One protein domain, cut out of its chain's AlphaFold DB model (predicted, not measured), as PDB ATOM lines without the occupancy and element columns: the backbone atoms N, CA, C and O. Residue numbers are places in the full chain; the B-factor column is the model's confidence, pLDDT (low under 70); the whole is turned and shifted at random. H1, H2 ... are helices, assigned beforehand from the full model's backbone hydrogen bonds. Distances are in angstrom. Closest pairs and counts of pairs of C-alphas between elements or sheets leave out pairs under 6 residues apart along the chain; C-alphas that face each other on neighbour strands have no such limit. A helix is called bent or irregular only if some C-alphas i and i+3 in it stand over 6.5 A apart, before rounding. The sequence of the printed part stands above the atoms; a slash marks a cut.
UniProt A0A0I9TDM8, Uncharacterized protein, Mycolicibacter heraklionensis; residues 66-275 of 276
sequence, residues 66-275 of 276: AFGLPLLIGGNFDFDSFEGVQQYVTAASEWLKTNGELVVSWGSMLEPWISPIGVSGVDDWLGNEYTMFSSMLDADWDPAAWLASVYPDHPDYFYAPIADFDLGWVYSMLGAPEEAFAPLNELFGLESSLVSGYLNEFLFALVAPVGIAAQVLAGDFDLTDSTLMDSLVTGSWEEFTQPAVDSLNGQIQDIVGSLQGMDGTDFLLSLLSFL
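AT A GLANCE: This is residues 66 to 275 of the 276 residues of an uncharacterized protein of Mycolicibacter heraklionensis (UniProt A0A0I9TDM8). An elongated, all-helix slab is built along one long spine, H7, with the helical hairpin of H2 and H3 packed on one side of its last half and H9 packed on the opposite side of its first half. Short helices fill in round the spine: H5 sits against H7 and H9, H6 lies at the start of H7, H1 packs on H2, and H10 folds back from the end of H9, while H4 and H8 lie more loosely round the last half of H7. The printed part has 210 residues, with ten named helices in the order H1 to H10 and no named strand. It is loose, with a radius of gyration of the C-alphas of 20.7 A, and spans 65 by 35 by 26 A.

IN THESE COORDINATES: H1, residues 69 to 73, begins with C-alpha 69 at (-16.262, -13.045, 41.923). H2, residues 82 to 117, is 51.5 A long, with a kink of 41 degrees near residue 111; it is only just irregular, C-alphas 109 and 112 being 6.8 A apart. H3, residues 122 to 136, is 21.5 A long. The short helices H4, residues 143 to 150, H5, residues 155 to 159, and H6, residues 168 to 173, follow. H7, residues 178 to 218, runs 58.0 A from C-alpha 178 at (4.237, 24.969, 22.319) to C-alpha 218 at (-7.027, -30.554, 34.704), with a kink of 32 degrees near residue 204; it is only just irregular, C-alphas 179 and 182 being 6.9 A apart. H8 is residues 228 to 233. H9, residues 236 to 259, is 35.4 A long, with a kink of 31 degrees near residue 244; it is only just irregular, C-alphas 240 and 243 being 6.8 A apart. H10, residues 265 to 272, ends with C-alpha 272 at (-3.076, 16.823, 37.398).

HOW THE PARTS SIT: H7 is the hub, touching five other helices, and H2, H3 and H7 form a bundle, three helices side by side. H2 and H3 are a helical hairpin at a shallow tilt of 15 degrees; their closest C-alphas, of Gly 107 and Asp 123, are 4.2 A apart. H2 touches H7 with residues 86 to 96 alone, opposite ways at a shallow tilt of 18 degrees, closest at the C-alphas of Val 89 and Val 210, 5.8 A. H3 touches H7 the same way at a shallow tilt of 21 degrees, closest at the C-alphas of Met 136 and Gly 211, 5.3 A. H9 and H7 touch, opposite ways at a shallow tilt of 11 degrees, with the closest C-alphas, of Leu 187 and Ile 252, 6.1 A apart. H5 touches H7, closest at the C-alphas of Tyr 159 and Gly 197, 4.4 A. H6 touches H7 at a steep tilt of 54 degrees, closest at the C-alphas of Gly 168 and Phe 181, 5.4 A. H1 touches H2, closest at the C-alphas of Ile 73 and Trp 95, 7.0 A. H9 and H10, a helical hairpin, only just touch, with 3 pairs of C-alphas within 8 A, the closest those of Leu 259 and Thr 265, 6.4 A. H4 and H8 are close but not clearly touching, closest at the C-alphas of Ala 144 and Leu 228, 7.2 A. H2 and H9 are apart. Every O i to N i+4 pair is within hydrogen-bond range in H1, H3, H4, H6, H8 and H10; the counts are 28 of 32 in H2, 33 of 37 in H7, 18 of 20 in H9, and 0 of 1 in H5, where 2 of 2 O i to N i+3 pairs are within range.

THE WHOLE: The C-alphas farthest apart, of Ser 81 and Asp 263, are 65.4 A apart. The printed part has no cut, and no link is long. The mean pLDDT of the printed part is 84.4; residue 68, residue 152, residues 224 to 236 and residues 272 to 275 are under 70.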
ATOM      1  N   ALA A  66     -12.006 -14.954  48.202       78.69
ATOM      2  CA  ALA A  66     -11.749 -13.597  48.681       78.69
ATOM      3  C   ALA A  66     -12.094 -12.504  47.653       78.69
ATOM      4  O   ALA A  66     -12.498 -11.405  48.037       78.69
ATOM      5  N   PHE A  67     -11.993 -12.796  46.352       70.25
ATOM      6  CA  PHE A  67     -12.113 -11.789  45.288       70.25
ATOM      7  C   PHE A  67     -13.545 -11.357  44.929       70.25
ATOM      8  O   PHE A  67     -13.744 -10.581  43.996       70.25
ATOM      9  N   GLY A  68     -14.577 -11.827  45.638       69.50
ATOM     10  CA  GLY A  68     -15.969 -11.391  45.424       69.50
ATOM     11  C   GLY A  68     -16.597 -11.812  44.082       69.50
ATOM     12  O   GLY A  68     -17.811 -11.693  43.924       69.50
ATOM     13  N   LEU A  69     -15.816 -12.384  43.156       78.56
ATOM     14  CA  LEU A  69     -16.262 -13.045  41.923       78.56
ATOM     15  C   LEU A  69     -17.435 -14.011  42.131       78.56
ATOM     16  O   LEU A  69     -18.400 -13.911  41.370       78.56
ATOM     17  N   PRO A  70     -17.448 -14.888  43.161       78.12
ATOM     18  CA  PRO A  70     -18.585 -15.779  43.392       78.12
ATOM     19  C   PRO A  70     -19.924 -15.030  43.509       78.12
ATOM     20  O   PRO A  70     -20.937 -15.475  42.968       78.12
ATOM     21  N   LEU A  71     -19.922 -13.857  44.161       73.94
ATOM     22  CA  LEU A  71     -21.110 -13.012  44.312       73.94
ATOM     23  C   LEU A  71     -21.525 -12.359  42.989       73.94
ATOM     24  O   LEU A  71     -22.720 -12.238  42.725       73.94
ATOM     25  N   LEU A  72     -20.556 -11.946  42.167       77.50
ATOM     26  CA  LEU A  72     -20.800 -11.316  40.865       77.50
ATOM     27  C   LEU A  72     -21.367 -12.302  39.840       77.50
ATOM     28  O   LEU A  72     -22.253 -11.944  39.064       77.50
ATOM     29  N   ILE A  73     -20.889 -13.547  39.864       81.50
ATOM     30  CA  ILE A  73     -21.352 -14.624  38.979       81.50
ATOM     31  C   ILE A  73     -22.743 -15.128  39.414       81.50
ATOM     32  O   ILE A  73     -23.501 -15.659  38.604       81.50
ATOM     33  N   GLY A  74     -23.120 -14.927  40.683       74.94
ATOM     34  CA  GLY A  74     -24.449 -15.269  41.201       74.94
ATOM     35  C   GLY A  74     -24.666 -16.767  41.445       74.94
ATOM     36  O   GLY A  74     -25.811 -17.209  41.555       74.94
ATOM     37  N   GLY A  75     -23.587 -17.548  41.526       73.00
ATOM     38  CA  GLY A  75     -23.630 -18.980  41.823       73.00
ATOM     39  C   GLY A  75     -23.486 -19.270  43.318       73.00
ATOM     40  O   GLY A  75     -22.759 -18.585  44.033       73.00
ATOM     41  N   ASN A  76     -24.176 -20.307  43.797       82.56
ATOM     42  CA  ASN A  76     -23.981 -20.836  45.145       82.56
ATOM     43  C   ASN A  76     -23.015 -22.024  45.060       82.56
ATOM     44  O   ASN A  76     -23.451 -23.168  44.940       82.56
ATOM     45  N   PHE A  77     -21.719 -21.723  45.010       86.62
ATOM     46  CA  PHE A  77     -20.662 -22.716  44.838       86.62
ATOM     47  C   PHE A  77     -20.269 -23.336  46.179       86.62
ATOM     48  O   PHE A  77     -20.113 -22.630  47.175       86.62
ATOM     49  N   ASP A  78     -20.104 -24.656  46.194       88.12
ATOM     50  CA  ASP A  78     -19.629 -25.396  47.359       88.12
ATOM     51  C   ASP A  78     -18.102 -25.514  47.325       88.12
ATOM     52  O   ASP A  78     -17.542 -26.425  46.722       88.12
ATOM     53  N   PHE A  79     -17.412 -24.573  47.958       87.88
ATOM     54  CA  PHE A  79     -15.952 -24.584  47.999       87.88
ATOM     55  C   PHE A  79     -15.363 -25.635  48.955       87.88
ATOM     56  O   PHE A  79     -14.142 -25.764  49.008       87.88
ATOM     57  N   ASP A  80     -16.195 -26.395  49.674       86.88
ATOM     58  CA  ASP A  80     -15.754 -27.528  50.496       86.88
ATOM     59  C   ASP A  80     -15.708 -28.842  49.689       86.88
ATOM     60  O   ASP A  80     -15.388 -29.902  50.238       86.88
ATOM     61  N   SER A  81     -16.020 -28.799  48.385       85.88
ATOM     62  CA  SER A  81     -15.972 -29.961  47.499       85.88
ATOM     63  C   SER A  81     -15.284 -29.685  46.163       85.88
ATOM     64  O   SER A  81     -15.381 -28.606  45.577       85.88
ATOM     65  N   PHE A  82     -14.633 -30.727  45.634       81.94
ATOM     66  CA  PHE A  82     -13.997 -30.706  44.316       81.94
ATOM     67  C   PHE A  82     -14.966 -30.260  43.215       81.94
ATOM     68  O   PHE A  82     -14.638 -29.408  42.393       81.94
ATOM     69  N   GLU A  83     -16.181 -30.817  43.213       86.88
ATOM     70  CA  GLU A  83     -17.195 -30.500  42.207       86.88
ATOM     71  C   GLU A  83     -17.612 -29.023  42.276       86.88
ATOM     72  O   GLU A  83     -17.750 -28.380  41.235       86.88
ATOM     73  N   GLY A  84     -17.769 -28.455  43.475       87.00
ATOM     74  CA  GLY A  84     -18.142 -27.050  43.615       87.00
ATOM     75  C   GLY A  84     -17.031 -26.085  43.195       87.00
ATOM     76  O   GLY A  84     -17.326 -25.089  42.528       87.00
ATOM     77  N   VAL A  85     -15.759 -26.405  43.466       88.25
ATOM     78  CA  VAL A  85     -14.614 -25.628  42.949       88.25
ATOM     79  C   VAL A  85     -14.525 -25.725  41.425       88.25
ATOM     80  O   VAL A  85     -14.357 -24.704  40.760       88.25
ATOM     81  N   GLN A  86     -14.723 -26.910  40.845       88.12
ATOM     82  CA  GLN A  86     -14.736 -27.086  39.389       88.12
ATOM     83  C   GLN A  86     -15.860 -26.287  38.711       88.12
ATOM     84  O   GLN A  86     -15.635 -25.638  37.683       88.12
ATOM     85  N   GLN A  87     -17.064 -26.298  39.292       88.56
ATOM     86  CA  GLN A  87     -18.191 -25.493  38.815       88.56
ATOM     87  C   GLN A  87     -17.887 -23.992  38.905       88.56
ATOM     88  O   GLN A  87     -18.181 -23.259  37.958       88.56
ATOM     89  N   TYR A  88     -17.276 -23.543  40.007       90.31
ATOM     90  CA  TYR A  88     -16.863 -22.150  40.172       90.31
ATOM     91  C   TYR A  88     -15.840 -21.732  39.121       90.31
ATOM     92  O   TYR A  88     -16.076 -20.749  38.427       90.31
ATOM     93  N   VAL A  89     -14.743 -22.479  38.968       90.56
ATOM     94  CA  VAL A  89     -13.675 -22.151  38.010       90.56
ATOM     95  C   VAL A  89     -14.228 -22.094  36.589       90.56
ATOM     96  O   VAL A  89     -13.957 -21.142  35.868       90.56
ATOM     97  N   THR A  90     -15.084 -23.046  36.209       90.31
ATOM     98  CA  THR A  90     -15.739 -23.035  34.892       90.31
ATOM     99  C   THR A  90     -16.583 -21.773  34.693       90.31
ATOM    100  O   THR A  90     -16.431 -21.077  33.687       90.31
ATOM    101  N   ALA A  91     -17.446 -21.449  35.661       87.56
ATOM    102  CA  ALA A  91     -18.318 -20.281  35.582       87.56
ATOM    103  C   ALA A  91     -17.532 -18.958  35.625       87.56
ATOM    104  O   ALA A  91     -17.886 -18.009  34.928       87.56
ATOM    105  N   ALA A  92     -16.459 -18.894  36.415       89.31
ATOM    106  CA  ALA A  92     -15.579 -17.738  36.514       89.31
ATOM    107  C   ALA A  92     -14.805 -17.513  35.216       89.31
ATOM    108  O   ALA A  92     -14.808 -16.393  34.714       89.31
ATOM    109  N   SER A  93     -14.222 -18.560  34.624       91.62
ATOM    110  CA  SER A  93     -13.536 -18.468  33.331       91.62
ATOM    111  C   SER A  93     -14.472 -17.986  32.223       91.62
ATOM    112  O   SER A  93     -14.110 -17.088  31.463       91.62
ATOM    113  N   GLU A  94     -15.692 -18.528  32.143       90.38
ATOM    114  CA  GLU A  94     -16.696 -18.086  31.163       90.38
ATOM    115  C   GLU A  94     -17.112 -16.627  31.395       90.38
ATOM    116  O   GLU A  94     -17.168 -15.832  30.449       90.38
ATOM    117  N   TRP A  95     -17.366 -16.251  32.651       89.62
ATOM    118  CA  TRP A  95     -17.747 -14.888  33.009       89.62
ATOM    119  C   TRP A  95     -16.631 -13.884  32.701       89.62
ATOM    120  O   TRP A  95     -16.907 -12.846  32.102       89.62
ATOM    121  N   LEU A  96     -15.381 -14.193  33.063       91.00
ATOM    122  CA  LEU A  96     -14.215 -13.341  32.819       91.00
ATOM    123  C   LEU A  96     -13.967 -13.161  31.319       91.00
ATOM    124  O   LEU A  96     -13.815 -12.026  30.877       91.00
ATOM    125  N   LYS A  97     -14.019 -14.244  30.528       91.56
ATOM    126  CA  LYS A  97     -13.907 -14.166  29.061       91.56
ATOM    127  C   LYS A  97     -15.010 -13.289  28.469       91.56
ATOM    128  O   LYS A  97     -14.723 -12.312  27.789       91.56
ATOM    129  N   THR A  98     -16.267 -13.552  28.827       89.69
ATOM    130  CA  THR A  98     -17.424 -12.801  28.306       89.69
ATOM    131  C   THR A  98     -17.360 -11.309  28.652       89.69
ATOM    132  O   THR A  98     -17.641 -10.458  27.807       89.69
ATOM    133  N   ASN A  99     -17.011 -10.967  29.896       87.56
ATOM    134  CA  ASN A  99     -16.916  -9.566  30.310       87.56
ATOM    135  C   ASN A  99     -15.666  -8.889  29.742       87.56
ATOM    136  O   ASN A  99     -15.738  -7.714  29.398       87.56
ATOM    137  N   GLY A 100     -14.558  -9.614  29.585       89.56
ATOM    138  CA  GLY A 100     -13.366  -9.120  28.903       89.56
ATOM    139  C   GLY A 100     -13.657  -8.732  27.452       89.56
ATOM    140  O   GLY A 100     -13.400  -7.596  27.061       89.56
ATOM    141  N   GLU A 101     -14.314  -9.606  26.685       89.44
ATOM    142  CA  GLU A 101     -14.749  -9.299  25.310       89.44
ATOM    143  C   GLU A 101     -15.679  -8.086  25.253       89.44
ATOM    144  O   GLU A 101     -15.587  -7.257  24.343       89.44
ATOM    145  N   LEU A 102     -16.581  -7.966  26.231       86.31
ATOM    146  CA  LEU A 102     -17.479  -6.820  26.337       86.31
ATOM    147  C   LEU A 102     -16.706  -5.517  26.572       86.31
ATOM    148  O   LEU A 102     -17.020  -4.508  25.942       86.31
ATOM    149  N   VAL A 103     -15.703  -5.540  27.449       86.44
ATOM    150  CA  VAL A 103     -14.852  -4.382  27.737       86.44
ATOM    151  C   VAL A 103     -14.040  -3.975  26.503       86.44
ATOM    152  O   VAL A 103     -14.051  -2.795  26.156       86.44
ATOM    153  N   VAL A 104     -13.414  -4.921  25.791       88.56
ATOM    154  CA  VAL A 104     -12.700  -4.634  24.526       88.56
ATOM    155  C   VAL A 104     -13.638  -3.995  23.507       88.56
ATOM    156  O   VAL A 104     -13.337  -2.957  22.927       88.56
ATOM    157  N   SER A 105     -14.835  -4.560  23.346       87.31
ATOM    158  CA  SER A 105     -15.865  -4.006  22.461       87.31
ATOM    159  C   SER A 105     -16.226  -2.556  22.808       87.31
ATOM    160  O   SER A 105     -16.431  -1.725  21.918       87.31
ATOM    161  N   TRP A 106     -16.269  -2.214  24.098       84.56
ATOM    162  CA  TRP A 106     -16.475  -0.833  24.533       84.56
ATOM    163  C   TRP A 106     -15.283   0.064  24.219       84.56
ATOM    164  O   TRP A 106     -15.510   1.194  23.794       84.56
ATOM    165  N   GLY A 107     -14.052  -0.429  24.376       85.81
ATOM    166  CA  GLY A 107     -12.833   0.256  23.938       85.81
ATOM    167  C   GLY A 107     -12.932   0.695  22.482       85.81
ATOM    168  O   GLY A 107     -12.896   1.891  22.184       85.81
ATOM    169  N   SER A 108     -13.218  -0.260  21.602       87.31
ATOM    170  CA  SER A 108     -13.400  -0.017  20.169       87.31
ATOM    171  C   SER A 108     -14.523   0.971  19.854       87.31
ATOM    172  O   SER A 108     -14.427   1.790  18.938       87.31
ATOM    173  N   MET A 109     -15.601   0.955  20.644       89.69
ATOM    174  CA  MET A 109     -16.687   1.927  20.507       89.69
ATOM    175  C   MET A 109     -16.292   3.332  20.979       89.69
ATOM    176  O   MET A 109     -16.798   4.308  20.420       89.69
ATOM    177  N   LEU A 110     -15.456   3.450  22.013       87.38
ATOM    178  CA  LEU A 110     -15.021   4.721  22.597       87.38
ATOM    179  C   LEU A 110     -13.956   5.419  21.748       87.38
ATOM    180  O   LEU A 110     -13.985   6.647  21.657       87.38
ATOM    181  N   GLU A 111     -13.075   4.659  21.097       90.69
ATOM    182  CA  GLU A 111     -11.933   5.164  20.324       90.69
ATOM    183  C   GLU A 111     -12.304   6.307  19.346       90.69
ATOM    184  O   GLU A 111     -11.689   7.376  19.408       90.69
ATOM    185  N   PRO A 112     -13.374   6.215  18.522       92.50
ATOM    186  CA  PRO A 112     -13.756   7.296  17.608       92.50
ATOM    187  C   PRO A 112     -14.239   8.581  18.298       92.50
ATOM    188  O   PRO A 112     -14.302   9.630  17.655       92.50
ATOM    189  N   TRP A 113     -14.623   8.515  19.576       91.25
ATOM    190  CA  TRP A 113     -15.071   9.676  20.354       91.25
ATOM    191  C   TRP A 113     -13.915  10.414  21.016       91.25
ATOM    192  O   TRP A 113     -13.988  11.636  21.170       91.25
ATOM    193  N   ILE A 114     -12.869   9.686  21.405       90.75
ATOM    194  CA  ILE A 114     -11.717  10.233  22.126       90.75
ATOM    195  C   ILE A 114     -10.547  10.576  21.189       90.75
ATOM    196  O   ILE A 114      -9.847  11.563  21.412       90.75
ATOM    197  N   SER A 115     -10.408   9.880  20.059       92.44
ATOM    198  CA  SER A 115      -9.377  10.183  19.057       92.44
ATOM    199  C   SER A 115      -9.425  11.635  18.552       92.44
ATOM    200  O   SER A 115      -8.383  12.293  18.527       92.44
ATOM    201  N   PRO A 116     -10.602  12.239  18.262       92.88
ATOM    202  CA  PRO A 116     -10.671  13.640  17.836       92.88
ATOM    203  C   PRO A 116     -10.226  14.658  18.891       92.88
ATOM    204  O   PRO A 116      -9.919  15.793  18.525       92.88
ATOM    205  N   ILE A 117     -10.225  14.294  20.181       90.56
ATOM    206  CA  ILE A 117      -9.699  15.164  21.243       90.56
ATOM    207  C   ILE A 117      -8.204  14.947  21.488       90.56
ATOM    208  O   ILE A 117      -7.642  15.683  22.293       90.56
ATOM    209  N   GLY A 118      -7.560  14.032  20.757       91.06
ATOM    210  CA  GLY A 118      -6.134  13.738  20.869       91.06
ATOM    211  C   GLY A 118      -5.811  12.629  21.868       91.06
ATOM    212  O   GLY A 118      -4.742  12.663  22.459       91.06
ATOM    213  N   VAL A 119      -6.726  11.686  22.106       92.62
ATOM    214  CA  VAL A 119      -6.470  10.489  22.925       92.62
ATOM    215  C   VAL A 119      -6.713   9.262  22.062       92.62
ATOM    216  O   VAL A 119      -7.810   9.131  21.524       92.62
ATOM    217  N   SER A 120      -5.735   8.374  21.923       93.50
ATOM    218  CA  SER A 120      -5.868   7.173  21.084       93.50
ATOM    219  C   SER A 120      -5.209   5.941  21.693       93.50
ATOM    220  O   SER A 120      -4.374   6.072  22.577       93.50
ATOM    221  N   GLY A 121      -5.552   4.753  21.200       91.19
ATOM    222  CA  GLY A 121      -4.914   3.489  21.593       91.19
ATOM    223  C   GLY A 121      -5.573   2.777  22.779       91.19
ATOM    224  O   GLY A 121      -5.078   1.740  23.209       91.19
ATOM    225  N   VAL A 122      -6.715   3.275  23.274       91.38
ATOM    226  CA  VAL A 122      -7.441   2.640  24.391       91.38
ATOM    227  C   VAL A 122      -8.010   1.284  23.976       91.38
ATOM    228  O   VAL A 122      -7.964   0.335  24.758       91.38
ATOM    229  N   ASP A 123      -8.545   1.184  22.754       91.88
ATOM    230  CA  ASP A 123      -9.020  -0.090  22.189       91.88
ATOM    231  C   ASP A 123      -7.887  -1.123  22.109       91.88
ATOM    232  O   ASP A 123      -8.026  -2.248  22.589       91.88
ATOM    233  N   ASP A 124      -6.732  -0.705  21.586       91.50
ATOM    234  CA  ASP A 124      -5.556  -1.564  21.447       91.50
ATOM    235  C   ASP A 124      -5.049  -2.044  22.812       91.50
ATOM    236  O   ASP A 124      -4.779  -3.235  22.985       91.50
ATOM    237  N   TRP A 125      -4.965  -1.144  23.799       92.06
ATOM    238  CA  TRP A 125      -4.585  -1.503  25.164       92.06
ATOM    239  C   TRP A 125      -5.544  -2.548  25.747       92.06
ATOM    240  O   TRP A 125      -5.109  -3.632  26.133       92.06
ATOM    241  N   LEU A 126      -6.857  -2.290  25.711       91.56
ATOM    242  CA  LEU A 126      -7.864  -3.231  26.215       91.56
ATOM    243  C   LEU A 126      -7.808  -4.588  25.503       91.56
ATOM    244  O   LEU A 126      -7.947  -5.624  26.153       91.56
ATOM    245  N   GLY A 127      -7.607  -4.599  24.182       92.06
ATOM    246  CA  GLY A 127      -7.480  -5.825  23.393       92.06
ATOM    247  C   GLY A 127      -6.255  -6.658  23.778       92.06
ATOM    248  O   GLY A 127      -6.349  -7.889  23.877       92.06
ATOM    249  N   ASN A 128      -5.126  -6.000  24.044       90.50
ATOM    250  CA  ASN A 128      -3.904  -6.657  24.504       90.50
ATOM    251  C   ASN A 128      -4.074  -7.242  25.911       90.50
ATOM    252  O   ASN A 128      -3.753  -8.415  26.119       90.50
ATOM    253  N   GLU A 129      -4.650  -6.476  26.843       88.69
ATOM    254  CA  GLU A 129      -4.916  -6.963  28.202       88.69
ATOM    255  C   GLU A 129      -5.898  -8.133  28.194       88.69
ATOM    256  O   GLU A 129      -5.658  -9.163  28.827       88.69
ATOM    257  N   TYR A 130      -6.976  -8.025  27.412       91.88
ATOM    258  CA  TYR A 130      -7.924  -9.121  27.252       91.88
ATOM    259  C   TYR A 130      -7.241 -10.376  26.721       91.88
ATOM    260  O   TYR A 130      -7.428 -11.436  27.302       91.88
ATOM    261  N   THR A 131      -6.425 -10.255  25.670       91.44
ATOM    262  CA  THR A 131      -5.684 -11.393  25.109       91.44
ATOM    263  C   THR A 131      -4.800 -12.048  26.163       91.44
ATOM    264  O   THR A 131      -4.807 -13.275  26.303       91.44
ATOM    265  N   MET A 132      -4.033 -11.243  26.905       87.94
ATOM    266  CA  MET A 132      -3.157 -11.767  27.943       87.94
ATOM    267  C   MET A 132      -3.977 -12.542  28.980       87.94
ATOM    268  O   MET A 132      -3.708 -13.720  29.217       87.94
ATOM    269  N   PHE A 133      -4.992 -11.920  29.580       89.19
ATOM    270  CA  PHE A 133      -5.759 -12.551  30.652       89.19
ATOM    271  C   PHE A 133      -6.644 -13.701  30.160       89.19
ATOM    272  O   PHE A 133      -6.790 -14.700  30.862       89.19
ATOM    273  N   SER A 134      -7.195 -13.629  28.944       91.00
ATOM    274  CA  SER A 134      -7.970 -14.729  28.363       91.00
ATOM    275  C   SER A 134      -7.104 -15.961  28.136       91.00
ATOM    276  O   SER A 134      -7.584 -17.068  28.376       91.00
ATOM    277  N   SER A 135      -5.837 -15.767  27.743       89.62
ATOM    278  CA  SER A 135      -4.887 -16.870  27.579       89.62
ATOM    279  C   SER A 135      -4.612 -17.592  28.898       89.62
ATOM    280  O   SER A 135      -4.495 -18.808  28.899       89.62
ATOM    281  N   MET A 136      -4.626 -16.889  30.041       90.31
ATOM    282  CA  MET A 136      -4.481 -17.523  31.364       90.31
ATOM    283  C   MET A 136      -5.665 -18.427  31.731       90.31
ATOM    284  O   MET A 136      -5.570 -19.278  32.611       90.31
ATOM    285  N   LEU A 137      -6.808 -18.228  31.079       91.50
ATOM    286  CA  LEU A 137      -8.035 -18.990  31.293       91.50
ATOM    287  C   LEU A 137      -8.213 -20.109  30.253       91.50
ATOM    288  O   LEU A 137      -9.279 -20.738  30.204       91.50
ATOM    289  N   ASP A 138      -7.232 -20.314  29.372       89.31
ATOM    290  CA  ASP A 138      -7.221 -21.401  28.399       89.31
ATOM    291  C   ASP A 138      -6.636 -22.682  28.998       89.31
ATOM    292  O   ASP A 138      -5.872 -22.668  29.964       89.31
ATOM    293  N   ALA A 139      -7.051 -23.818  28.437       77.81
ATOM    294  CA  ALA A 139      -6.701 -25.135  28.962       77.81
ATOM    295  C   ALA A 139      -5.216 -25.477  28.780       77.81
ATOM    296  O   ALA A 139      -4.713 -26.330  29.493       77.81
ATOM    297  N   ASP A 140      -4.514 -24.823  27.859       82.88
ATOM    298  CA  ASP A 140      -3.098 -25.040  27.552       82.88
ATOM    299  C   ASP A 140      -2.167 -23.978  28.158       82.88
ATOM    300  O   ASP A 140      -0.977 -23.944  27.833       82.88
ATOM    301  N   TRP A 141      -2.683 -23.115  29.036       88.06
ATOM    302  CA  TRP A 141      -1.850 -22.161  29.755       88.06
ATOM    303  C   TRP A 141      -0.897 -22.878  30.712       88.06
ATOM    304  O   TRP A 141      -1.337 -23.629  31.574       88.06
ATOM    305  N   ASP A 142       0.401 -22.597  30.602       86.81
ATOM    306  CA  ASP A 142       1.418 -23.046  31.556       86.81
ATOM    307  C   ASP A 142       1.734 -21.897  32.535       86.81
ATOM    308  O   ASP A 142       2.462 -20.961  32.167       86.81
ATOM    309  N   PRO A 143       1.213 -21.933  33.780       83.38
ATOM    310  CA  PRO A 143       1.419 -20.857  34.745       83.38
ATOM    311  C   PRO A 143       2.890 -20.700  35.130       83.38
ATOM    312  O   PRO A 143       3.353 -19.581  35.357       83.38
ATOM    313  N   ALA A 144       3.642 -21.805  35.189       82.31
ATOM    314  CA  ALA A 144       5.050 -21.786  35.566       82.31
ATOM    315  C   ALA A 144       5.910 -21.166  34.467       82.31
ATOM    316  O   ALA A 144       6.758 -20.320  34.761       82.31
ATOM    317  N   ALA A 145       5.679 -21.548  33.209       83.88
ATOM    318  CA  ALA A 145       6.382 -20.954  32.077       83.88
ATOM    319  C   ALA A 145       6.038 -19.470  31.916       83.88
ATOM    320  O   ALA A 145       6.941 -18.663  31.684       83.88
ATOM    321  N   TRP A 146       4.765 -19.095  32.086       84.69
ATOM    322  CA  TRP A 146       4.353 -17.692  32.025       84.69
ATOM    323  C   TRP A 146       5.040 -16.873  33.124       84.69
ATOM    324  O   TRP A 146       5.703 -15.880  32.818       84.69
ATOM    325  N   LEU A 147       4.998 -17.334  34.380       79.12
ATOM    326  CA  LEU A 147       5.645 -16.633  35.495       79.12
ATOM    327  C   LEU A 147       7.163 -16.561  35.325       79.12
ATOM    328  O   LEU A 147       7.728 -15.501  35.555       79.12
ATOM    329  N   ALA A 148       7.819 -17.617  34.843       79.62
ATOM    330  CA  ALA A 148       9.254 -17.586  34.551       79.62
ATOM    331  C   ALA A 148       9.629 -16.637  33.396       79.62
ATOM    332  O   ALA A 148      10.782 -16.218  33.305       79.62
ATOM    333  N   SER A 149       8.686 -16.325  32.497       78.69
ATOM    334  CA  SER A 149       8.910 -15.393  31.385       78.69
ATOM    335  C   SER A 149       8.717 -13.924  31.768       78.69
ATOM    336  O   SER A 149       9.311 -13.056  31.137       78.69
ATOM    337  N   VAL A 150       7.905 -13.652  32.794       74.00
ATOM    338  CA  VAL A 150       7.548 -12.292  33.231       74.00
ATOM    339  C   VAL A 150       8.329 -11.890  34.484       74.00
ATOM    340  O   VAL A 150       8.854 -10.781  34.582       74.00
ATOM    341  N   TYR A 151       8.452 -12.800  35.446       70.50
ATOM    342  CA  TYR A 151       9.140 -12.579  36.709       70.50
ATOM    343  C   TYR A 151      10.583 -13.110  36.656       70.50
ATOM    344  O   TYR A 151      10.798 -14.233  36.192       70.50
ATOM    345  N   PRO A 152      11.581 -12.389  37.205       68.44
ATOM    346  CA  PRO A 152      11.503 -11.076  37.863       68.44
ATOM    347  C   PRO A 152      11.845  -9.890  36.942       68.44
ATOM    348  O   PRO A 152      11.863  -8.752  37.400       68.44
ATOM    349  N   ASP A 153      12.167 -10.140  35.674       75.19
ATOM    350  CA  ASP A 153      12.895  -9.171  34.848       75.19
ATOM    351  C   ASP A 153      11.999  -8.221  34.035       75.19
ATOM    352  O   ASP A 153      12.512  -7.252  33.472       75.19
ATOM    353  N   HIS A 154      10.682  -8.464  33.984       75.38
ATOM    354  CA  HIS A 154       9.750  -7.713  33.135       75.38
ATOM    355  C   HIS A 154       8.546  -7.110  33.882       75.38
ATOM    356  O   HIS A 154       7.398  -7.333  33.483       75.38
ATOM    357  N   PRO A 155       8.751  -6.325  34.962       73.81
ATOM    358  CA  PRO A 155       7.646  -5.618  35.608       73.81
ATOM    359  C   PRO A 155       7.032  -4.554  34.692       73.81
ATOM    360  O   PRO A 155       5.858  -4.233  34.836       73.81
ATOM    361  N   ASP A 156       7.787  -4.054  33.712       73.12
ATOM    362  CA  ASP A 156       7.337  -3.101  32.694       73.12
ATOM    363  C   ASP A 156       6.177  -3.625  31.840       73.12
ATOM    364  O   ASP A 156       5.397  -2.823  31.330       73.12
ATOM    365  N   TYR A 157       6.000  -4.948  31.760       76.12
ATOM    366  CA  TYR A 157       4.871  -5.573  31.072       76.12
ATOM    367  C   TYR A 157       3.514  -5.054  31.585       76.12
ATOM    368  O   TYR A 157       2.593  -4.853  30.798       76.12
ATOM    369  N   PHE A 158       3.390  -4.790  32.890       81.56
ATOM    370  CA  PHE A 158       2.137  -4.324  33.496       81.56
ATOM    371  C   PHE A 158       1.882  -2.834  33.280       81.56
ATOM    372  O   PHE A 158       0.749  -2.389  33.418       81.56
ATOM    373  N   TYR A 159       2.916  -2.066  32.940       87.31
ATOM    374  CA  TYR A 159       2.903  -0.605  32.967       87.31
ATOM    375  C   TYR A 159       2.946   0.000  31.559       87.31
ATOM    376  O   TYR A 159       3.453   1.103  31.364       87.31
ATOM    377  N   ALA A 160       2.418  -0.702  30.555       87.69
ATOM    378  CA  ALA A 160       2.192  -0.103  29.245       87.69
ATOM    379  C   ALA A 160       1.165   1.044  29.365       87.69
ATOM    380  O   ALA A 160       0.175   0.882  30.079       87.69
ATOM    381  N   PRO A 161       1.350   2.191  28.691       88.44
ATOM    382  CA  PRO A 161       0.377   3.279  28.737       88.44
ATOM    383  C   PRO A 161      -0.988   2.826  28.205       88.44
ATOM    384  O   PRO A 161      -1.067   2.083  27.228       88.44
ATOM    385  N   ILE A 162      -2.065   3.314  28.830       90.06
ATOM    386  CA  ILE A 162      -3.447   3.014  28.404       90.06
ATOM    387  C   ILE A 162      -3.765   3.690  27.067       90.06
ATOM    388  O   ILE A 162      -4.587   3.202  26.295       90.06
ATOM    389  N   ALA A 163      -3.166   4.854  26.825       91.12
ATOM    390  CA  ALA A 163      -3.421   5.659  25.647       91.12
ATOM    391  C   ALA A 163      -2.198   6.495  25.271       91.12
ATOM    392  O   ALA A 163      -1.389   6.878  26.119       91.12
ATOM    393  N   ASP A 164      -2.142   6.850  23.997       92.56
ATOM    394  CA  ASP A 164      -1.311   7.913  23.467       92.56
ATOM    395  C   ASP A 164      -2.054   9.251  23.547       92.56
ATOM    396  O   ASP A 164      -3.259   9.343  23.279       92.56
ATOM    397  N   PHE A 165      -1.313  10.309  23.881       92.12
ATOM    398  CA  PHE A 165      -1.849  11.654  24.068       92.12
ATOM    399  C   PHE A 165      -1.222  12.643  23.078       92.12
ATOM    400  O   PHE A 165      -0.006  12.824  23.035       92.12
ATOM    401  N   ASP A 166      -2.070  13.338  22.325       95.50
ATOM    402  CA  ASP A 166      -1.740  14.496  21.494       95.50
ATOM    403  C   ASP A 166      -2.730  15.641  21.757       95.50
ATOM    404  O   ASP A 166      -3.586  16.002  20.942       95.50
ATOM    405  N   LEU A 167      -2.632  16.223  22.952       93.69
ATOM    406  CA  LEU A 167      -3.564  17.248  23.424       93.69
ATOM    407  C   LEU A 167      -3.063  18.676  23.149       93.69
ATOM    408  O   LEU A 167      -3.529  19.629  23.778       93.69
ATOM    409  N   GLY A 168      -2.143  18.859  22.194       93.12
ATOM    410  CA  GLY A 168      -1.524  20.162  21.902       93.12
ATOM    411  C   GLY A 168      -2.542  21.277  21.640       93.12
ATOM    412  O   GLY A 168      -2.383  22.411  22.095       93.12
ATOM    413  N   TRP A 169      -3.657  20.952  20.981       92.69
ATOM    414  CA  TRP A 169      -4.745  21.905  20.750       92.69
ATOM    415  C   TRP A 169      -5.455  22.327  22.052       92.69
ATOM    416  O   TRP A 169      -5.807  23.499  22.201       92.69
ATOM    417  N   VAL A 170      -5.627  21.411  23.014       90.75
ATOM    418  CA  VAL A 170      -6.195  21.700  24.344       90.75
ATOM    419  C   VAL A 170      -5.255  22.603  25.122       90.75
ATOM    420  O   VAL A 170      -5.683  23.629  25.651       90.75
ATOM    421  N   TYR A 171      -3.968  22.264  25.143       91.88
ATOM    422  CA  TYR A 171      -2.944  23.056  25.822       91.88
ATOM    423  C   TYR A 171      -2.866  24.475  25.252       91.88
ATOM    424  O   TYR A 171      -2.850  25.444  26.012       91.88
ATOM    425  N   SER A 172      -2.928  24.606  23.922       93.06
ATOM    426  CA  SER A 172      -2.975  25.899  23.235       93.06
ATOM    427  C   SER A 172      -4.183  26.739  23.665       93.06
ATOM    428  O   SER A 172      -4.033  27.921  23.982       93.06
ATOM    429  N   MET A 173      -5.380  26.142  23.755       91.38
ATOM    430  CA  MET A 173      -6.576  26.843  24.253       91.38
ATOM    431  C   MET A 173      -6.438  27.299  25.709       91.38
ATOM    432  O   MET A 173      -7.028  28.310  26.094       91.38
ATOM    433  N   LEU A 174      -5.680  26.555  26.514       89.56
ATOM    434  CA  LEU A 174      -5.424  26.856  27.921       89.56
ATOM    435  C   LEU A 174      -4.241  27.818  28.119       89.56
ATOM    436  O   LEU A 174      -3.981  28.240  29.244       89.56
ATOM    437  N   GLY A 175      -3.586  28.235  27.032       91.50
ATOM    438  CA  GLY A 175      -2.521  29.233  27.046       91.50
ATOM    439  C   GLY A 175      -1.143  28.681  27.398       91.50
ATOM    440  O   GLY A 175      -0.259  29.475  27.711       91.50
ATOM    441  N   ALA A 176      -0.949  27.362  27.347       92.88
ATOM    442  CA  ALA A 176       0.378  26.775  27.468       92.88
ATOM    443  C   ALA A 176       1.192  27.017  26.178       92.88
ATOM    444  O   ALA A 176       0.623  26.997  25.078       92.88
ATOM    445  N   PRO A 177       2.506  27.254  26.288       94.62
ATOM    446  CA  PRO A 177       3.378  27.454  25.140       94.62
ATOM    447  C   PRO A 177       3.672  26.123  24.429       94.62
ATOM    448  O   PRO A 177       3.600  25.057  25.041       94.62
ATOM    449  N   GLU A 178       4.018  26.174  23.140       95.19
ATOM    450  CA  GLU A 178       4.237  24.969  22.319       95.19
ATOM    451  C   GLU A 178       5.366  24.080  22.863       95.19
ATOM    452  O   GLU A 178       5.269  22.853  22.800       95.19
ATOM    453  N   GLU A 179       6.405  24.670  23.464       95.25
ATOM    454  CA  GLU A 179       7.484  23.930  24.131       95.25
ATOM    455  C   GLU A 179       7.014  23.059  25.309       95.25
ATOM    456  O   GLU A 179       7.710  22.110  25.668       95.25
ATOM    457  N   ALA A 180       5.832  23.329  25.878       93.88
ATOM    458  CA  ALA A 180       5.252  22.523  26.949       93.88
ATOM    459  C   ALA A 180       4.447  21.317  26.432       93.88
ATOM    460  O   ALA A 180       4.139  20.423  27.215       93.88
ATOM    461  N   PHE A 181       4.101  21.249  25.139       94.56
ATOM    462  CA  PHE A 181       3.151  20.245  24.640       94.56
ATOM    463  C   PHE A 181       3.689  18.819  24.723       94.56
ATOM    464  O   PHE A 181       2.993  17.937  25.217       94.56
ATOM    465  N   ALA A 182       4.923  18.596  24.262       94.88
ATOM    466  CA  ALA A 182       5.534  17.271  24.309       94.88
ATOM    467  C   ALA A 182       5.740  16.783  25.758       94.88
ATOM    468  O   ALA A 182       5.251  15.695  26.054       94.88
ATOM    469  N   PRO A 183       6.322  17.580  26.682       92.94
ATOM    470  CA  PRO A 183       6.411  17.178  28.087       92.94
ATOM    471  C   PRO A 183       5.044  16.919  28.740       92.94
ATOM    472  O   PRO A 183       4.911  15.991  29.527       92.94
ATOM    473  N   LEU A 184       4.006  17.699  28.413       91.81
ATOM    474  CA  LEU A 184       2.656  17.459  28.937       91.81
ATOM    475  C   LEU A 184       2.055  16.147  28.410       91.81
ATOM    476  O   LEU A 184       1.514  15.381  29.197       91.81
ATOM    477  N   ASN A 185       2.163  15.860  27.109       91.69
ATOM    478  CA  ASN A 185       1.702  14.585  26.545       91.69
ATOM    479  C   ASN A 185       2.453  13.388  27.150       91.69
ATOM    480  O   ASN A 185       1.835  12.378  27.476       91.69
ATOM    481  N   GLU A 186       3.768  13.521  27.342       91.88
ATOM    482  CA  GLU A 186       4.597  12.505  27.996       91.88
ATOM    483  C   GLU A 186       4.172  12.282  29.454       91.88
ATOM    484  O   GLU A 186       4.040  11.138  29.883       91.88
ATOM    485  N   LEU A 187       3.857  13.355  30.190       90.19
ATOM    486  CA  LEU A 187       3.326  13.273  31.553       90.19
ATOM    487  C   LEU A 187       2.024  12.462  31.615       90.19
ATOM    488  O   LEU A 187       1.924  11.547  32.430       90.19
ATOM    489  N   PHE A 188       1.058  12.735  30.730       87.75
ATOM    490  CA  PHE A 188      -0.175  11.939  30.651       87.75
ATOM    491  C   PHE A 188       0.099  10.475  30.281       87.75
ATOM    492  O   PHE A 188      -0.526   9.576  30.843       87.75
ATOM    493  N   GLY A 189       1.055  10.220  29.383       88.56
ATOM    494  CA  GLY A 189       1.491   8.866  29.037       88.56
ATOM    495  C   GLY A 189       2.017   8.098  30.254       88.56
ATOM    496  O   GLY A 189       1.559   6.985  30.528       88.56
ATOM    497  N   LEU A 190       2.909   8.709  31.039       87.50
ATOM    498  CA  LEU A 190       3.471   8.108  32.255       87.50
ATOM    499  C   LEU A 190       2.424   7.908  33.359       87.50
ATOM    500  O   LEU A 190       2.388   6.849  33.984       87.50
ATOM    501  N   GLU A 191       1.542   8.882  33.584       86.31
ATOM    502  CA  GLU A 191       0.440   8.729  34.544       86.31
ATOM    503  C   GLU A 191      -0.513   7.605  34.119       86.31
ATOM    504  O   GLU A 191      -0.900   6.772  34.941       86.31
ATOM    505  N   SER A 192      -0.840   7.517  32.825       88.31
ATOM    506  CA  SER A 192      -1.660   6.421  32.300       88.31
ATOM    507  C   SER A 192      -0.975   5.061  32.458       88.31
ATOM    508  O   SER A 192      -1.654   4.075  32.725       88.31
ATOM    509  N   SER A 193       0.357   5.015  32.370       88.25
ATOM    510  CA  SER A 193       1.164   3.810  32.599       88.25
ATOM    511  C   SER A 193       1.091   3.345  34.057       88.25
ATOM    512  O   SER A 193       0.974   2.151  34.314       88.25
ATOM    513  N   LEU A 194       1.084   4.271  35.025       84.25
ATOM    514  CA  LEU A 194       0.863   3.933  36.439       84.25
ATOM    515  C   LEU A 194      -0.544   3.378  36.682       84.25
ATOM    516  O   LEU A 194      -0.701   2.378  37.381       84.25
ATOM    517  N   VAL A 195      -1.569   4.005  36.094       86.56
ATOM    518  CA  VAL A 195      -2.954   3.513  36.192       86.56
ATOM    519  C   VAL A 195      -3.082   2.129  35.554       86.56
ATOM    520  O   VAL A 195      -3.710   1.254  36.147       86.56
ATOM    521  N   SER A 196      -2.461   1.925  34.390       87.69
ATOM    522  CA  SER A 196      -2.366   0.629  33.709       87.69
ATOM    523  C   SER A 196      -1.769  -0.436  34.618       87.69
ATOM    524  O   SER A 196      -2.404  -1.462  34.840       87.69
ATOM    525  N   GLY A 197      -0.626  -0.130  35.244       84.94
ATOM    526  CA  GLY A 197       0.027  -0.994  36.222       84.94
ATOM    527  C   GLY A 197      -0.939  -1.477  37.291       84.94
ATOM    528  O   GLY A 197      -1.192  -2.671  37.398       84.94
ATOM    529  N   TYR A 198      -1.572  -0.556  38.018       85.00
ATOM    530  CA  TYR A 198      -2.513  -0.927  39.080       85.00
ATOM    531  C   TYR A 198      -3.732  -1.714  38.582       85.00
ATOM    532  O   TYR A 198      -4.216  -2.612  39.278       85.00
ATOM    533  N   LEU A 199      -4.251  -1.393  37.392       85.94
ATOM    534  CA  LEU A 199      -5.351  -2.148  36.790       85.94
ATOM    535  C   LEU A 199      -4.914  -3.567  36.426       85.94
ATOM    536  O   LEU A 199      -5.627  -4.515  36.747       85.94
ATOM    537  N   ASN A 200      -3.745  -3.719  35.815       86.44
ATOM    538  CA  ASN A 200      -3.216  -5.009  35.402       86.44
ATOM    539  C   ASN A 200      -2.828  -5.870  36.606       86.44
ATOM    540  O   ASN A 200      -3.083  -7.069  36.594       86.44
ATOM    541  N   GLU A 201      -2.311  -5.278  37.684       84.25
ATOM    542  CA  GLU A 201      -2.098  -5.973  38.960       84.25
ATOM    543  C   GLU A 201      -3.418  -6.488  39.549       84.25
ATOM    544  O   GLU A 201      -3.513  -7.647  39.961       84.25
ATOM    545  N   PHE A 202      -4.464  -5.656  39.549       83.38
ATOM    546  CA  PHE A 202      -5.791  -6.064  40.007       83.38
ATOM    547  C   PHE A 202      -6.379  -7.187  39.141       83.38
ATOM    548  O   PHE A 202      -6.889  -8.175  39.672       83.38
ATOM    549  N   LEU A 203      -6.297  -7.055  37.814       85.81
ATOM    550  CA  LEU A 203      -6.771  -8.071  36.874       85.81
ATOM    551  C   LEU A 203      -5.980  -9.371  37.012       85.81
ATOM    552  O   LEU A 203      -6.575 -10.446  37.017       85.81
ATOM    553  N   PHE A 204      -4.668  -9.290  37.207       85.62
ATOM    554  CA  PHE A 204      -3.823 -10.451  37.444       85.62
ATOM    555  C   PHE A 204      -4.216 -11.181  38.728       85.62
ATOM    556  O   PHE A 204      -4.465 -12.387  38.695       85.62
ATOM    557  N   ALA A 205      -4.378 -10.448  39.832       82.44
ATOM    558  CA  ALA A 205      -4.838 -11.005  41.101       82.44
ATOM    559  C   ALA A 205      -6.230 -11.656  40.991       82.44
ATOM    560  O   ALA A 205      -6.531 -12.601  41.715       82.44
ATOM    561  N   LEU A 206      -7.069 -11.185  40.065       84.06
ATOM    562  CA  LEU A 206      -8.402 -11.720  39.810       84.06
ATOM    563  C   LEU A 206      -8.390 -12.975  38.918       84.06
ATOM    564  O   LEU A 206      -9.095 -13.947  39.199       84.06
ATOM    565  N   VAL A 207      -7.630 -12.936  37.822       89.50
ATOM    566  CA  VAL A 207      -7.674 -13.920  36.730       89.50
ATOM    567  C   VAL A 207      -6.711 -15.077  36.974       89.50
ATOM    568  O   VAL A 207      -7.096 -16.235  36.800       89.50
ATOM    569  N   ALA A 208      -5.480 -14.790  37.406       87.94
ATOM    570  CA  ALA A 208      -4.441 -15.807  37.547       87.94
ATOM    571  C   ALA A 208      -4.835 -16.934  38.519       87.94
ATOM    572  O   ALA A 208      -4.650 -18.094  38.154       87.94
ATOM    573  N   PRO A 209      -5.462 -16.674  39.690       87.50
ATOM    574  CA  PRO A 209      -5.915 -17.756  40.564       87.50
ATOM    575  C   PRO A 209      -6.942 -18.680  39.901       87.50
ATOM    576  O   PRO A 209      -6.899 -19.891  40.111       87.50
ATOM    577  N   VAL A 210      -7.852 -18.129  39.089       90.38
ATOM    578  CA  VAL A 210      -8.856 -18.919  38.356       90.38
ATOM    579  C   VAL A 210      -8.171 -19.805  37.319       90.38
ATOM    580  O   VAL A 210      -8.465 -20.998  37.262       90.38
ATOM    581  N   GLY A 211      -7.227 -19.249  36.554       90.62
ATOM    582  CA  GLY A 211      -6.424 -20.002  35.589       90.62
ATOM    583  C   GLY A 211      -5.622 -21.126  36.245       90.62
ATOM    584  O   GLY A 211      -5.690 -22.272  35.807       90.62
ATOM    585  N   ILE A 212      -4.932 -20.830  37.355       88.25
ATOM    586  CA  ILE A 212      -4.116 -21.806  38.093       88.25
ATOM    587  C   ILE A 212      -5.009 -22.933  38.603       88.25
ATOM    588  O   ILE A 212      -4.697 -24.105  38.408       88.25
ATOM    589  N   ALA A 213      -6.152 -22.595  39.203       88.56
ATOM    590  CA  ALA A 213      -7.112 -23.592  39.653       88.56
ATOM    591  C   ALA A 213      -7.624 -24.459  38.492       88.56
ATOM    592  O   ALA A 213      -7.795 -25.663  38.672       88.56
ATOM    593  N   ALA A 214      -7.826 -23.886  37.300       88.88
ATOM    594  CA  ALA A 214      -8.213 -24.641  36.108       88.88
ATOM    595  C   ALA A 214      -7.140 -25.666  35.705       88.88
ATOM    596  O   ALA A 214      -7.475 -26.824  35.459       88.88
ATOM    597  N   GLN A 215      -5.869 -25.261  35.707       86.69
ATOM    598  CA  GLN A 215      -4.734 -26.128  35.373       86.69
ATOM    599  C   GLN A 215      -4.542 -27.257  36.396       86.69
ATOM    600  O   GLN A 215      -4.327 -28.413  36.033       86.69
ATOM    601  N   VAL A 216      -4.721 -26.958  37.685       85.06
ATOM    602  CA  VAL A 216      -4.683 -27.971  38.751       85.06
ATOM    603  C   VAL A 216      -5.839 -28.958  38.612       85.06
ATOM    604  O   VAL A 216      -5.630 -30.166  38.665       85.06
ATOM    605  N   LEU A 217      -7.059 -28.465  38.365       84.69
ATOM    606  CA  LEU A 217      -8.240 -29.306  38.135       84.69
ATOM    607  C   LEU A 217      -8.109 -30.199  36.893       84.69
ATOM    608  O   LEU A 217      -8.698 -31.281  36.864       84.69
ATOM    609  N   ALA A 218      -7.358 -29.757  35.883       84.81
ATOM    610  CA  ALA A 218      -7.027 -30.554  34.704       84.81
ATOM    611  C   ALA A 218      -5.956 -31.627  34.984       84.81
ATOM    612  O   ALA A 218      -5.829 -32.579  34.215       84.81
ATOM    613  N   GLY A 219      -5.241 -31.520  36.110       80.19
ATOM    614  CA  GLY A 219      -4.107 -32.378  36.456       80.19
ATOM    615  C   GLY A 219      -2.804 -31.978  35.759       80.19
ATOM    616  O   GLY A 219      -1.838 -32.738  35.810       80.19
ATOM    617  N   ASP A 220      -2.779 -30.804  35.124       82.12
ATOM    618  CA  ASP A 220      -1.657 -30.291  34.332       82.12
ATOM    619  C   ASP A 220      -0.702 -29.418  35.165       82.12
ATOM    620  O   ASP A 220       0.392 -29.074  34.714       82.12
ATOM    621  N   PHE A 221      -1.078 -29.092  36.406       80.12
ATOM    622  CA  PHE A 221      -0.261 -28.315  37.330       80.12
ATOM    623  C   PHE A 221      -0.340 -28.866  38.759       80.12
ATOM    624  O   PHE A 221      -1.430 -29.077  39.286       80.12
ATOM    625  N   ASP A 222       0.817 -29.073  39.395       78.44
ATOM    626  CA  ASP A 222       0.920 -29.501  40.792       78.44
ATOM    627  C   ASP A 222       1.435 -28.349  41.664       78.44
ATOM    628  O   ASP A 222       2.534 -27.825  41.469       78.44
ATOM    629  N   LEU A 223       0.618 -27.955  42.641       73.88
ATOM    630  CA  LEU A 223       0.926 -26.873  43.570       73.88
ATOM    631  C   LEU A 223       1.841 -27.300  44.720       73.88
ATOM    632  O   LEU A 223       2.453 -26.435  45.347       73.88
ATOM    633  N   THR A 224       1.948 -28.600  45.002       68.25
ATOM    634  CA  THR A 224       2.690 -29.117  46.164       68.25
ATOM    635  C   THR A 224       4.206 -28.968  46.020       68.25
ATOM    636  O   THR A 224       4.901 -28.794  47.020       68.25
ATOM    637  N   ASP A 225       4.698 -28.927  44.780       60.88
ATOM    638  CA  ASP A 225       6.104 -28.688  44.436       60.88
ATOM    639  C   ASP A 225       6.394 -27.224  44.039       60.88
ATOM    640  O   ASP A 225       7.535 -26.862  43.733       60.88
ATOM    641  N   SER A 226       5.381 -26.349  44.039       60.53
ATOM    642  CA  SER A 226       5.493 -25.015  43.448       60.53
ATOM    643  C   SER A 226       5.815 -23.943  44.505       60.53
ATOM    644  O   SER A 226       4.956 -23.510  45.271       60.53
ATOM    645  N   THR A 227       7.038 -23.398  44.475       65.62
ATOM    646  CA  THR A 227       7.379 -22.107  45.126       65.62
ATOM    647  C   THR A 227       6.653 -20.914  44.480       65.62
ATOM    648  O   THR A 227       6.815 -19.770  44.888       65.62
ATOM    649  N   LEU A 228       5.888 -21.181  43.421       62.22
ATOM    650  CA  LEU A 228       5.161 -20.231  42.595       62.22
ATOM    651  C   LEU A 228       4.011 -19.555  43.343       62.22
ATOM    652  O   LEU A 228       3.834 -18.348  43.209       62.22
ATOM    653  N   MET A 229       3.277 -20.299  44.175       62.47
ATOM    654  CA  MET A 229       2.190 -19.732  44.982       62.47
ATOM    655  C   MET A 229       2.703 -18.769  46.052       62.47
ATOM    656  O   MET A 229       2.112 -17.707  46.244       62.47
ATOM    657  N   ASP A 230       3.838 -19.075  46.683       63.31
ATOM    658  CA  ASP A 230       4.474 -18.157  47.633       63.31
ATOM    659  C   ASP A 230       4.824 -16.828  46.945       63.31
ATOM    660  O   ASP A 230       4.521 -15.759  47.485       63.31
ATOM    661  N   SER A 231       5.352 -16.888  45.716       61.22
ATOM    662  CA  SER A 231       5.675 -15.705  44.909       61.22
ATOM    663  C   SER A 231       4.452 -14.909  44.419       61.22
ATOM    664  O   SER A 231       4.578 -13.734  44.067       61.22
ATOM    665  N   LEU A 232       3.270 -15.520  44.369       60.41
ATOM    666  CA  LEU A 232       2.027 -14.851  43.970       60.41
ATOM    667  C   LEU A 232       1.275 -14.244  45.161       60.41
ATOM    668  O   LEU A 232       0.565 -13.256  44.993       60.41
ATOM    669  N   VAL A 233       1.415 -14.826  46.357       56.91
ATOM    670  CA  VAL A 233       0.527 -14.545  47.499       56.91
ATOM    671  C   VAL A 233       1.219 -13.786  48.643       56.91
ATOM    672  O   VAL A 233       0.540 -13.081  49.388       56.91
ATOM    673  N   THR A 234       2.546 -13.876  48.817       53.78
ATOM    674  CA  THR A 234       3.177 -13.532  50.117       53.78
ATOM    675  C   THR A 234       3.990 -12.229  50.201       53.78
ATOM    676  O   THR A 234       4.515 -11.928  51.272       53.78
ATOM    677  N   GLY A 235       4.040 -11.397  49.150       54.19
ATOM    678  CA  GLY A 235       4.638 -10.042  49.216       54.19
ATOM    679  C   GLY A 235       5.753  -9.747  48.207       54.19
ATOM    680  O   GLY A 235       6.174  -8.604  48.074       54.19
ATOM    681  N   SER A 236       6.172 -10.738  47.426       65.06
ATOM    682  CA  SER A 236       7.087 -10.584  46.282       65.06
ATOM    683  C   SER A 236       6.516  -9.754  45.134       65.06
ATOM    684  O   SER A 236       7.278  -9.334  44.269       65.06
ATOM    685  N   TRP A 237       5.198  -9.535  45.097       73.12
ATOM    686  CA  TRP A 237       4.565  -8.752  44.040       73.12
ATOM    687  C   TRP A 237       4.880  -7.259  44.153       73.12
ATOM    688  O   TRP A 237       5.322  -6.658  43.183       73.12
ATOM    689  N   GLU A 238       4.748  -6.683  45.352       78.56
ATOM    690  CA  GLU A 238       5.148  -5.292  45.606       78.56
ATOM    691  C   GLU A 238       6.652  -5.122  45.354       78.56
ATOM    692  O   GLU A 238       7.059  -4.212  44.644       78.56
ATOM    693  N   GLU A 239       7.489  -6.049  45.835       82.81
ATOM    694  CA  GLU A 239       8.935  -6.017  45.561       82.81
ATOM    695  C   GLU A 239       9.268  -6.104  44.059       82.81
ATOM    696  O   GLU A 239      10.282  -5.556  43.621       82.81
ATOM    697  N   PHE A 240       8.424  -6.772  43.273       81.00
ATOM    698  CA  PHE A 240       8.572  -6.914  41.827       81.00
ATOM    699  C   PHE A 240       8.139  -5.668  41.057       81.00
ATOM    700  O   PHE A 240       8.848  -5.260  40.137       81.00
ATOM    701  N   THR A 241       7.022  -5.038  41.428       84.25
ATOM    702  CA  THR A 241       6.488  -3.884  40.687       84.25
ATOM    703  C   THR A 241       7.031  -2.544  41.179       84.25
ATOM    704  O   THR A 241       7.151  -1.608  40.382       84.25
ATOM    705  N   GLN A 242       7.486  -2.453  42.436       87.81
ATOM    706  CA  GLN A 242       8.022  -1.217  43.018       87.81
ATOM    707  C   GLN A 242       9.155  -0.578  42.195       87.81
ATOM    708  O   GLN A 242       9.118   0.638  42.009       87.81
ATOM    709  N   PRO A 243      10.136  -1.319  41.636       87.31
ATOM    710  CA  PRO A 243      11.166  -0.717  40.788       87.31
ATOM    711  C   PRO A 243      10.608  -0.009  39.543       87.31
ATOM    712  O   PRO A 243      11.127   1.040  39.150       87.31
ATOM    713  N   ALA A 244       9.554  -0.554  38.923       86.44
ATOM    714  CA  ALA A 244       8.890   0.076  37.781       86.44
ATOM    715  C   ALA A 244       8.132   1.340  38.218       86.44
ATOM    716  O   ALA A 244       8.285   2.394  37.597       86.44
ATOM    717  N   VAL A 245       7.404   1.264  39.337       87.38
ATOM    718  CA  VAL A 245       6.699   2.405  39.943       87.38
ATOM    719  C   VAL A 245       7.666   3.536  40.303       87.38
ATOM    720  O   VAL A 245       7.413   4.694  39.973       87.38
ATOM    721  N   ASP A 246       8.797   3.221  40.935       87.44
ATOM    722  CA  ASP A 246       9.828   4.198  41.302       87.44
ATOM    723  C   ASP A 246      10.436   4.869  40.065       87.44
ATOM    724  O   ASP A 246      10.631   6.087  40.047       87.44
ATOM    725  N   SER A 247      10.695   4.088  39.010       89.19
ATOM    726  CA  SER A 247      11.192   4.598  37.729       89.19
ATOM    727  C   SER A 247      10.202   5.562  37.067       89.19
ATOM    728  O   SER A 247      10.592   6.652  36.640       89.19
ATOM    729  N   LEU A 248       8.916   5.199  37.010       84.69
ATOM    730  CA  LEU A 248       7.857   6.045  36.448       84.69
ATOM    731  C   LEU A 248       7.668   7.327  37.264       84.69
ATOM    732  O   LEU A 248       7.634   8.418  36.699       84.69
ATOM    733  N   ASN A 249       7.631   7.219  38.594       86.50
ATOM    734  CA  ASN A 249       7.532   8.377  39.482       86.50
ATOM    735  C   ASN A 249       8.731   9.325  39.339       86.50
ATOM    736  O   ASN A 249       8.547  10.542  39.367       86.50
ATOM    737  N   GLY A 250       9.943   8.791  39.161       85.50
ATOM    738  CA  GLY A 250      11.132   9.594  38.872       85.50
ATOM    739  C   GLY A 250      10.988  10.394  37.575       85.50
ATOM    740  O   GLY A 250      11.191  11.607  37.578       85.50
ATOM    741  N   GLN A 251      10.549   9.743  36.493       89.75
ATOM    742  CA  GLN A 251      10.310  10.400  35.200       89.75
ATOM    743  C   GLN A 251       9.213  11.473  35.287       89.75
ATOM    744  O   GLN A 251       9.389  12.583  34.785       89.75
ATOM    745  N   ILE A 252       8.112  11.186  35.993       86.50
ATOM    746  CA  ILE A 252       7.040  12.156  36.260       86.50
ATOM    747  C   ILE A 252       7.597  13.383  36.990       86.50
ATOM    748  O   ILE A 252       7.330  14.515  36.587       86.50
ATOM    749  N   GLN A 253       8.398  13.186  38.042       90.69
ATOM    750  CA  GLN A 253       8.997  14.289  38.800       90.69
ATOM    751  C   GLN A 253       9.942  15.138  37.944       90.69
ATOM    752  O   GLN A 253       9.911  16.367  38.056       90.69
ATOM    753  N   ASP A 254      10.735  14.512  37.075       90.00
ATOM    754  CA  ASP A 254      11.631  15.213  36.153       90.00
ATOM    755  C   ASP A 254      10.844  16.075  35.152       90.00
ATOM    756  O   ASP A 254      11.159  17.257  34.960       90.00
ATOM    757  N   ILE A 255       9.768  15.535  34.569       90.31
ATOM    758  CA  ILE A 255       8.901  16.272  33.637       90.31
ATOM    759  C   ILE A 255       8.174  17.414  34.345       90.31
ATOM    760  O   ILE A 255       8.207  18.551  33.865       90.31
ATOM    761  N   VAL A 256       7.570  17.154  35.508       90.38
ATOM    762  CA  VAL A 256       6.920  18.189  36.324       90.38
ATOM    763  C   VAL A 256       7.920  19.291  36.673       90.38
ATOM    764  O   VAL A 256       7.603  20.471  36.525       90.38
ATOM    765  N   GLY A 257       9.144  18.934  37.071       91.19
ATOM    766  CA  GLY A 257      10.221  19.888  37.338       91.19
ATOM    767  C   GLY A 257      10.609  20.723  36.115       91.19
ATOM    768  O   GLY A 257      10.899  21.910  36.262       91.19
ATOM    769  N   SER A 258      10.564  20.144  34.912       92.88
ATOM    770  CA  SER A 258      10.824  20.868  33.659       92.88
ATOM    771  C   SER A 258       9.712  21.860  33.292       92.88
ATOM    772  O   SER A 258       9.998  22.920  32.737       92.88
ATOM    773  N   LEU A 259       8.458  21.538  33.632       91.25
ATOM    774  CA  LEU A 259       7.273  22.352  33.349       91.25
ATOM    775  C   LEU A 259       7.054  23.473  34.375       91.25
ATOM    776  O   LEU A 259       6.357  24.446  34.074       91.25
ATOM    777  N   GLN A 260       7.621  23.349  35.578       88.81
ATOM    778  CA  GLN A 260       7.503  24.349  36.639       88.81
ATOM    779  C   GLN A 260       8.087  25.701  36.212       88.81
ATOM    780  O   GLN A 260       9.251  25.815  35.827       88.81
ATOM    781  N   GLY A 261       7.282  26.757  36.344       84.69
ATOM    782  CA  GLY A 261       7.686  28.117  35.987       84.69
ATOM    783  C   GLY A 261       7.577  28.442  34.496       84.69
ATOM    784  O   GLY A 261       7.980  29.538  34.103       84.69
ATOM    785  N   MET A 262       7.024  27.538  33.678       91.06
ATOM    786  CA  MET A 262       6.537  27.899  32.347       91.06
ATOM    787  C   MET A 262       5.180  28.604  32.464       91.06
ATOM    788  O   MET A 262       4.294  28.185  33.207       91.06
ATOM    789  N   ASP A 263       4.997  29.691  31.715       85.94
ATOM    790  CA  ASP A 263       3.714  30.395  31.695       85.94
ATOM    791  C   ASP A 263       2.604  29.450  31.195       85.94
ATOM    792  O   ASP A 263       2.767  28.750  30.203       85.94
ATOM    793  N   GLY A 264       1.459  29.412  31.881       79.56
ATOM    794  CA  GLY A 264       0.297  28.614  31.459       79.56
ATOM    795  C   GLY A 264       0.324  27.123  31.828       79.56
ATOM    796  O   GLY A 264      -0.708  26.466  31.698       79.56
ATOM    797  N   THR A 265       1.430  26.584  32.354       86.19
ATOM    798  CA  THR A 265       1.511  25.170  32.784       86.19
ATOM    799  C   THR A 265       1.088  24.962  34.239       86.19
ATOM    800  O   THR A 265       0.558  23.905  34.562       86.19
ATOM    801  N   ASP A 266       1.209  25.972  35.107       83.75
ATOM    802  CA  ASP A 266       0.869  25.862  36.537       83.75
ATOM    803  C   ASP A 266      -0.583  25.413  36.784       83.75
ATOM    804  O   ASP A 266      -0.855  24.601  37.668       83.75
ATOM    805  N   PHE A 267      -1.535  25.913  35.986       81.44
ATOM    806  CA  PHE A 267      -2.934  25.482  36.072       81.44
ATOM    807  C   PHE A 267      -3.095  24.014  35.651       81.44
ATOM    808  O   PHE A 267      -3.815  23.271  36.318       81.44
ATOM    809  N   LEU A 268      -2.401  23.587  34.592       81.00
ATOM    810  CA  LEU A 268      -2.430  22.206  34.099       81.00
ATOM    811  C   LEU A 268      -1.835  21.245  35.130       81.00
ATOM    812  O   LEU A 268      -2.485  20.273  35.501       81.00
ATOM    813  N   LEU A 269      -0.667  21.579  35.680       83.62
ATOM    814  CA  LEU A 269      -0.028  20.816  36.752       83.62
ATOM    815  C   LEU A 269      -0.909  20.752  38.007       83.62
ATOM    816  O   LEU A 269      -0.994  19.707  38.648       83.62
ATOM    817  N   SER A 270      -1.621  21.834  38.343       81.19
ATOM    818  CA  SER A 270      -2.557  21.824  39.475       81.19
ATOM    819  C   SER A 270      -3.752  20.891  39.251       81.19
ATOM    820  O   SER A 270      -4.205  20.239  40.190       81.19
ATOM    821  N   LEU A 271      -4.241  20.795  38.010       72.38
ATOM    822  CA  LEU A 271      -5.347  19.916  37.641       72.38
ATOM    823  C   LEU A 271      -4.925  18.442  37.692       72.38
ATOM    824  O   LEU A 271      -5.701  17.611  38.154       72.38
ATOM    825  N   LEU A 272      -3.686  18.151  37.299       69.25
ATOM    826  CA  LEU A 272      -3.076  16.823  37.398       69.25
ATOM    827  C   LEU A 272      -2.827  16.410  38.853       69.25
ATOM    828  O   LEU A 272      -3.230  15.329  39.267       69.25
ATOM    829  N   SER A 273      -2.311  17.320  39.687       69.12
ATOM    830  CA  SER A 273      -2.096  17.065  41.123       69.12
ATOM    831  C   SER A 273      -3.376  16.811  41.933       69.12
ATOM    832  O   SER A 273      -3.300  16.417  43.090       69.12
ATOM    833  N   PHE A 274      -4.552  17.096  41.363       44.88
ATOM    834  CA  PHE A 274      -5.850  16.793  41.971       44.88
ATOM    835  C   PHE A 274      -6.335  15.369  41.646       44.88
ATOM    836  O   PHE A 274      -7.249  14.876  42.308       44.88
ATOM    837  N   LEU A 275      -5.778  14.742  40.607       43.69
ATOM    838  CA  LEU A 275      -6.166  13.411  40.137       43.69
ATOM    839  C   LEU A 275      -5.311  12.283  40.741       43.69
ATOM    840  O   LEU A 275      -5.774  11.143  40.733       43.69
TER     841      LEU A 275